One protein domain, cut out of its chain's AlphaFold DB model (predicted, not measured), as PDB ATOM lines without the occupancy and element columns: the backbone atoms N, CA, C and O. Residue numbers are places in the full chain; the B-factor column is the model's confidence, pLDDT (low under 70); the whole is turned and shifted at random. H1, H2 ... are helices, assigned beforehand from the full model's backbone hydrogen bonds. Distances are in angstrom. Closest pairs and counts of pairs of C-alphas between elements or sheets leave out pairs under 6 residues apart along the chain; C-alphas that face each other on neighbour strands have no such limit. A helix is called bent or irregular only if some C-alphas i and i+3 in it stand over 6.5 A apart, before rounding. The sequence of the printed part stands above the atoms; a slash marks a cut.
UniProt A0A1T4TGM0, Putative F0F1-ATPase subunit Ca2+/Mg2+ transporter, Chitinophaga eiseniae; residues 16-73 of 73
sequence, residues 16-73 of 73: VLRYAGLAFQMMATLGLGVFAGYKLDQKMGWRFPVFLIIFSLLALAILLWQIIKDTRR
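AT A GLANCE: This is residues 16 to 73 of the 73 residues of the protein "Putative F0F1-ATPase subunit Ca2+/Mg2+ transporter" of Chitinophaga eiseniae (UniProt A0A1T4TGM0). Two long helices, H1 and H2, meet near the link between them and spread apart from there as a wide V, with the space between the arms empty. The end of H1 and the beginning of H2, with the tight link, make the point of the V; the far parts of both arms stand free. The printed part has 58 residues with two named helices, H1 then H2, and no named strand; its class is all helix. It is extended, with a radius of gyration of the C-alphas of 16.9 A, and flat, spanning 45 by 39 by 9 A.

IN THESE COORDINATES: H1 holds residues 16 to 44 and is 41.2 A long from first to last C-alpha, from C-alpha 16 at (149.469, 213.367, 216.156) to C-alpha 44 at (138.586, 243.110, 189.845). H2 holds residues 50 to 71 and is 31.4 A long, ending with C-alpha 71 at (126.151, 207.006, 181.030). Neither helix is bent.

HOW THE PARTS SIT: H1 and H2 touch, H1 with residues 37 to 41 alone and H2 with residues 50 to 51 alone. Their closest C-alphas are those of Asp 41 and Phe 51, 6.7 A apart. Their lines stand at a steep tilt of 60 degrees, and they run opposite ways. Their centres are 23.0 A apart. Residues 16 to 36 of H1 and residues 53 to 73, of which 53 to 71 belong to H2, stand free. In H1 and H2 every O i to N i+4 pair is within hydrogen-bond range.

THE WHOLE: The two C-alphas farthest apart are those of Leu 17 and Arg 72, 44.9 A. The printed part has no cut, and the link from H1 to H2, five residues, is tight. The mean pLDDT of the printed part is 82.5; residues 41 to 48 and 72 to 73 are under 70. Arg 73 is the chain's last residue.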
ATOM      1  N   VAL A  16     149.820 211.976 215.842       86.31
ATOM      2  CA  VAL A  16     149.469 213.367 216.156       86.31
ATOM      3  C   VAL A  16     150.252 214.378 215.313       86.31
ATOM      4  O   VAL A  16     149.651 215.263 214.717       86.31
ATOM      5  N   LEU A  17     151.578 214.232 215.200       85.81
ATOM      6  CA  LEU A  17     152.405 215.148 214.406       85.81
ATOM      7  C   LEU A  17     152.100 215.024 212.907       85.81
ATOM      8  O   LEU A  17     152.099 216.018 212.183       85.81
ATOM      9  N   ARG A  18     151.789 213.807 212.443       83.00
ATOM     10  CA  ARG A  18     151.382 213.556 211.056       83.00
ATOM     11  C   ARG A  18     150.021 214.186 210.743       83.00
ATOM     12  O   ARG A  18     149.883 214.813 209.696       83.00
ATOM     13  N   TYR A  19     149.044 214.064 211.642       91.50
ATOM     14  CA  TYR A  19     147.730 214.697 211.493       91.50
ATOM     15  C   TYR A  19     147.806 216.220 211.612       91.50
ATOM     16  O   TYR A  19     147.143 216.907 210.846       91.50
ATOM     17  N   ALA A  20     148.655 216.756 212.493       92.50
ATOM     18  CA  ALA A  20     148.901 218.193 212.582       92.50
ATOM     19  C   ALA A  20     149.496 218.751 211.277       92.50
ATOM     20  O   ALA A  20     149.027 219.771 210.777       92.50
ATOM     21  N   GLY A  21     150.472 218.055 210.678       92.50
ATOM     22  CA  GLY A  21     151.024 218.425 209.370       92.50
ATOM     23  C   GLY A  21     149.989 218.363 208.242       92.50
ATOM     24  O   GLY A  21     149.925 219.270 207.415       92.50
ATOM     25  N   LEU A  22     149.130 217.338 208.244       92.62
ATOM     26  CA  LEU A  22     148.032 217.214 207.282       92.62
ATOM     27  C   LEU A  22     146.996 218.337 207.450       92.62
ATOM     28  O   LEU A  22     146.612 218.967 206.469       92.62
ATOM     29  N   ALA A  23     146.579 218.627 208.683       93.88
ATOM     30  CA  ALA A  23     145.644 219.705 208.984       93.88
ATOM     31  C   ALA A  23     146.214 221.067 208.570       93.88
ATOM     32  O   ALA A  23     145.507 221.871 207.965       93.88
ATOM     33  N   PHE A  24     147.505 221.302 208.814       95.75
ATOM     34  CA  PHE A  24     148.187 222.513 208.366       95.75
ATOM     35  C   PHE A  24     148.226 222.614 206.838       95.75
ATOM     36  O   PHE A  24     147.950 223.677 206.288       95.75
ATOM     37  N   GLN A  25     148.493 221.509 206.137       94.50
ATOM     38  CA  GLN A  25     148.453 221.461 204.675       94.50
ATOM     39  C   GLN A  25     147.049 221.766 204.131       94.50
ATOM     40  O   GLN A  25     146.912 222.549 203.188       94.50
ATOM     41  N   MET A  26     146.004 221.185 204.729       95.12
ATOM     42  CA  MET A  26     144.613 221.456 204.353       95.12
ATOM     43  C   MET A  26     144.247 222.920 204.612       95.12
ATOM     44  O   MET A  26     143.700 223.573 203.729       95.12
ATOM     45  N   MET A  27     144.616 223.462 205.775       96.56
ATOM     46  CA  MET A  27     144.368 224.859 206.132       96.56
ATOM     47  C   MET A  27     145.114 225.828 205.211       96.56
ATOM     48  O   MET A  27     144.528 226.807 204.764       96.56
ATOM     49  N   ALA A  28     146.374 225.545 204.879       95.38
ATOM     50  CA  ALA A  28     147.155 226.353 203.948       95.38
ATOM     51  C   ALA A  28     146.553 226.324 202.538       95.38
ATOM     52  O   ALA A  28     146.425 227.365 201.905       95.38
ATOM     53  N   THR A  29     146.129 225.152 202.064       91.56
ATOM     54  CA  THR A  29     145.520 224.998 200.733       91.56
ATOM     55  C   THR A  29     144.175 225.720 200.651       91.56
ATOM     56  O   THR A  29     143.940 226.481 199.713       91.56
ATOM     57  N   LEU A  30     143.309 225.534 201.653       89.75
ATOM     58  CA  LEU A  30     142.014 226.212 201.739       89.75
ATOM     59  C   LEU A  30     142.187 227.722 201.907       89.75
ATOM     60  O   LEU A  30     141.559 228.491 201.186       89.75
ATOM     61  N   GLY A  31     143.079 228.148 202.800       93.38
ATOM     62  CA  GLY A  31     143.403 229.553 203.019       93.38
ATOM     63  C   GLY A  31     143.941 230.220 201.757       93.38
ATOM     64  O   GLY A  31     143.489 231.305 201.413       93.38
ATOM     65  N   LEU A  32     144.832 229.556 201.013       91.81
ATOM     66  CA  LEU A  32     145.339 230.057 199.733       91.81
ATOM     67  C   LEU A  32     144.251 230.110 198.662       91.81
ATOM     68  O   LEU A  32     144.186 231.100 197.943       91.81
ATOM     69  N   GLY A  33     143.386 229.099 198.562       82.25
ATOM     70  CA  GLY A  33     142.284 229.086 197.597       82.25
ATOM     71  C   GLY A  33     141.256 230.186 197.869       82.25
ATOM     72  O   GLY A  33     140.899 230.938 196.963       82.25
ATOM     73  N   VAL A  34     140.842 230.334 199.130       84.12
ATOM     74  CA  VAL A  34     139.910 231.384 199.565       84.12
ATOM     75  C   VAL A  34     140.546 232.758 199.414       84.12
ATOM     76  O   VAL A  34     139.917 233.651 198.861       84.12
ATOM     77  N   PHE A  35     141.798 232.939 199.838       83.88
ATOM     78  CA  PHE A  35     142.487 234.220 199.711       83.88
ATOM     79  C   PHE A  35     142.749 234.586 198.249       83.88
ATOM     80  O   PHE A  35     142.571 235.740 197.881       83.88
ATOM     81  N   ALA A  36     143.127 233.631 197.397       81.19
ATOM     82  CA  ALA A  36     143.308 233.873 195.969       81.19
ATOM     83  C   ALA A  36     141.978 234.217 195.290       81.19
ATOM     84  O   ALA A  36     141.923 235.210 194.572       81.19
ATOM     85  N   GLY A  37     140.908 233.463 195.560       71.00
ATOM     86  CA  GLY A  37     139.570 233.740 195.033       71.00
ATOM     87  C   GLY A  37     139.039 235.091 195.502       71.00
ATOM     88  O   GLY A  37     138.674 235.924 194.680       71.00
ATOM     89  N   TYR A  38     139.104 235.357 196.808       74.00
ATOM     90  CA  TYR A  38     138.691 236.624 197.408       74.00
ATOM     91  C   TYR A  38     139.516 237.802 196.888       74.00
ATOM     92  O   TYR A  38     138.963 238.849 196.567       74.00
ATOM     93  N   LYS A  39     140.840 237.643 196.755       76.50
ATOM     94  CA  LYS A  39     141.720 238.694 196.236       76.50
ATOM     95  C   LYS A  39     141.530 238.913 194.738       76.50
ATOM     96  O   LYS A  39     141.681 240.051 194.314       76.50
ATOM     97  N   LEU A  40     141.219 237.884 193.942       73.19
ATOM     98  CA  LEU A  40     140.849 238.059 192.532       73.19
ATOM     99  C   LEU A  40     139.520 238.811 192.408       73.19
ATOM    100  O   LEU A  40     139.459 239.779 191.655       73.19
ATOM    101  N   ASP A  41     138.507 238.423 193.185       66.50
ATOM    102  CA  ASP A  41     137.191 239.076 193.184       66.50
ATOM    103  C   ASP A  41     137.300 240.537 193.673       66.50
ATOM    104  O   ASP A  41     136.770 241.449 193.040       66.50
ATOM    105  N   GLN A  42     138.107 240.799 194.716       69.00
ATOM    106  CA  GLN A  42     138.416 242.157 195.190       69.00
ATOM    107  C   GLN A  42     139.262 242.972 194.205       69.00
ATOM    108  O   GLN A  42     138.975 244.152 194.010       69.00
ATOM    109  N   LYS A  43     140.315 242.396 193.599       65.38
ATOM    110  CA  LYS A  43     141.178 243.120 192.643       65.38
ATOM    111  C   LYS A  43     140.414 243.540 191.399       65.38
ATOM    112  O   LYS A  43     140.760 244.561 190.815       65.38
ATOM    113  N   MET A  44     139.418 242.756 190.990       63.50
ATOM    114  CA  MET A  44     138.586 243.110 189.845       63.50
ATOM    115  C   MET A  44     137.665 244.295 190.164       63.50
ATOM    116  O   MET A  44     137.207 244.966 189.244       63.50
ATOM    117  N   GLY A  45     137.409 244.585 191.450       56.78
ATOM    118  CA  GLY A  45     136.615 245.738 191.888       56.78
ATOM    119  C   GLY A  45     135.179 245.734 191.354       56.78
ATOM    120  O   GLY A  45     134.489 246.752 191.403       56.78
ATOM    121  N   TRP A  46     134.728 244.609 190.800       57.16
ATOM    122  CA  TRP A  46     133.425 244.481 190.179       57.16
ATOM    123  C   TRP A  46     132.395 244.156 191.256       57.16
ATOM    124  O   TRP A  46     132.530 243.192 191.998       57.16
ATOM    125  N   ARG A  47     131.313 244.944 191.310       62.25
ATOM    126  CA  ARG A  47     130.119 244.676 192.139       62.25
ATOM    127  C   ARG A  47     129.465 243.314 191.850       62.25
ATOM    128  O   ARG A  47     128.550 242.923 192.564       62.25
ATOM    129  N   PHE A  48     129.900 242.635 190.791       64.38
ATOM    130  CA  PHE A  48     129.391 241.356 190.331       64.38
ATOM    131  C   PHE A  48     130.505 240.298 190.437       64.38
ATOM    132  O   PHE A  48     131.554 240.485 189.815       64.38
ATOM    133  N   PRO A  49     130.300 239.197 191.185       70.12
ATOM    134  CA  PRO A  49     131.311 238.165 191.421       70.12
ATOM    135  C   PRO A  49     131.467 237.255 190.189       70.12
ATOM    136  O   PRO A  49     130.990 236.120 190.139       70.12
ATOM    137  N   VAL A  50     132.094 237.775 189.132       75.75
ATOM    138  CA  VAL A  50     132.175 237.113 187.817       75.75
ATOM    139  C   VAL A  50     133.019 235.840 187.860       75.75
ATOM    140  O   VAL A  50     132.657 234.853 187.222       75.75
ATOM    141  N   PHE A  51     134.098 235.807 188.647       73.06
ATOM    142  CA  PHE A  51     134.900 234.589 188.798       73.06
ATOM    143  C   PHE A  51     134.117 233.477 189.489       73.06
ATOM    144  O   PHE A  51     134.229 232.323 189.084       73.06
ATOM    145  N   LEU A  52     133.279 233.828 190.466       71.88
ATOM    146  CA  LEU A  52     132.374 232.895 191.135       71.88
ATOM    147  C   LEU A  52     131.364 232.310 190.135       71.88
ATOM    148  O   LEU A  52     131.172 231.095 190.090       71.88
ATOM    149  N   ILE A  53     130.785 233.150 189.272       80.25
ATOM    150  CA  ILE A  53     129.858 232.720 188.212       80.25
ATOM    151  C   ILE A  53     130.559 231.798 187.206       80.25
ATOM    152  O   ILE A  53     130.028 230.738 186.881       80.25
ATOM    153  N   ILE A  54     131.763 232.155 186.750       84.38
ATOM    154  CA  ILE A  54     132.551 231.339 185.815       84.38
ATOM    155  C   ILE A  54     132.898 229.988 186.438       84.38
ATOM    156  O   ILE A  54     132.712 228.966 185.785       84.38
ATOM    157  N   PHE A  55     133.356 229.957 187.692       78.56
ATOM    158  CA  PHE A  55     133.678 228.707 188.382       78.56
ATOM    159  C   PHE A  55     132.445 227.824 188.582       78.56
ATOM    160  O   PHE A  55     132.525 226.615 188.377       78.56
ATOM    161  N   SER A  56     131.307 228.423 188.942       79.81
ATOM    162  CA  SER A  56     130.029 227.720 189.085       79.81
ATOM    163  C   SER A  56     129.556 227.121 187.753       79.81
ATOM    164  O   SER A  56     129.204 225.942 187.687       79.81
ATOM    165  N   LEU A  57     129.647 227.886 186.659       92.00
ATOM    166  CA  LEU A  57     129.365 227.405 185.302       92.00
ATOM    167  C   LEU A  57     130.326 226.290 184.872       92.00
ATOM    168  O   LEU A  57     129.889 225.299 184.287       92.00
ATOM    169  N   LEU A  58     131.619 226.416 185.183       91.69
ATOM    170  CA  LEU A  58     132.612 225.384 184.883       91.69
ATOM    171  C   LEU A  58     132.312 224.091 185.646       91.69
ATOM    172  O   LEU A  58     132.357 223.010 185.064       91.69
ATOM    173  N   ALA A  59     131.980 224.197 186.935       83.75
ATOM    174  CA  ALA A  59     131.617 223.059 187.770       83.75
ATOM    175  C   ALA A  59     130.381 222.339 187.217       83.75
ATOM    176  O   ALA A  59     130.387 221.113 187.095       83.75
ATOM    177  N   LEU A  60     129.360 223.097 186.806       91.75
ATOM    178  CA  LEU A  60     128.169 222.551 186.162       91.75
ATOM    179  C   LEU A  60     128.513 221.826 184.850       91.75
ATOM    180  O   LEU A  60     128.060 220.704 184.631       91.75
ATOM    181  N   ALA A  61     129.350 222.425 184.000       94.44
ATOM    182  CA  ALA A  61     129.773 221.821 182.738       94.44
ATOM    183  C   ALA A  61     130.561 220.516 182.947       94.44
ATOM    184  O   ALA A  61     130.318 219.528 182.254       94.44
ATOM    185  N   ILE A  62     131.470 220.487 183.927       94.50
ATOM    186  CA  ILE A  62     132.241 219.287 184.278       94.50
ATOM    187  C   ILE A  62     131.312 218.186 184.795       94.50
ATOM    188  O   ILE A  62     131.470 217.033 184.397       94.50
ATOM    189  N   LEU A  63     130.342 218.528 185.646       92.94
ATOM    190  CA  LEU A  63     129.376 217.574 186.188       92.94
ATOM    191  C   LEU A  63     128.557 216.924 185.066       92.94
ATOM    192  O   LEU A  63     128.461 215.699 184.993       92.94
ATOM    193  N   LEU A  64     128.030 217.736 184.148       92.88
ATOM    194  CA  LEU A  64     127.294 217.246 182.982       92.88
ATOM    195  C   LEU A  64     128.177 216.367 182.095       92.88
ATOM    196  O   LEU A  64     127.746 215.303 181.654       92.88
ATOM    197  N   TRP A  65     129.427 216.769 181.869       94.69
ATOM    198  CA  TRP A  65     130.353 215.973 181.074       94.69
ATOM    199  C   TRP A  65     130.671 214.627 181.732       94.69
ATOM    200  O   TRP A  65     130.712 213.609 181.038       94.69
ATOM    201  N   GLN A  66     130.846 214.596 183.055       90.81
ATOM    202  CA  GLN A  66     131.018 213.349 183.796       90.81
ATOM    203  C   GLN A  66     129.795 212.447 183.657       90.81
ATOM    204  O   GLN A  66     129.971 211.292 183.289       90.81
ATOM    205  N   ILE A  67     128.583 212.968 183.862       91.25
ATOM    206  CA  ILE A  67     127.339 212.191 183.745       91.25
ATOM    207  C   ILE A  67     127.194 211.597 182.341       91.25
ATOM    208  O   ILE A  67     126.898 210.413 182.200       91.25
ATOM    209  N   ILE A  68     127.448 212.386 181.293       90.81
ATOM    210  CA  ILE A  68     127.378 211.911 179.903       90.81
ATOM    211  C   ILE A  68     128.423 210.822 179.651       90.81
ATOM    212  O   ILE A  68     128.135 209.814 179.011       90.81
ATOM    213  N   LYS A  69     129.651 211.019 180.141       89.44
ATOM    214  CA  LYS A  69     130.738 210.052 179.982       89.44
ATOM    215  C   LYS A  69     130.467 208.750 180.741       89.44
ATOM    216  O   LYS A  69     130.822 207.693 180.228       89.44
ATOM    217  N   ASP A  70     129.873 208.838 181.924       84.31
ATOM    218  CA  ASP A  70     129.531 207.694 182.771       84.31
ATOM    219  C   ASP A  70     128.333 206.918 182.207       84.31
ATOM    220  O   ASP A  70     128.375 205.701 182.113       84.31
ATOM    221  N   THR A  71     127.321 207.621 181.691       79.88
ATOM    222  CA  THR A  71     126.151 207.006 181.030       79.88
ATOM    223  C   THR A  71     126.500 206.356 179.686       79.88
ATOM    224  O   THR A  71     125.795 205.469 179.215       79.88
ATOM    225  N   ARG A  72     127.573 206.807 179.026       68.25
ATOM    226  CA  ARG A  72     128.060 206.227 177.763       68.25
ATOM    227  C   ARG A  72     128.990 205.018 177.982       68.25
ATOM    228  O   ARG A  72     129.470 204.456 176.996       68.25
ATOM    229  N   ARG A  73     129.291 204.661 179.233       53.78
ATOM    230  CA  ARG A  73     130.063 203.467 179.600       53.78
ATOM    231  C   ARG A  73     129.157 202.260 179.789       53.78
ATOM    232  O   ARG A  73     129.666 201.158 179.493       53.78
TER     233      ARG A  73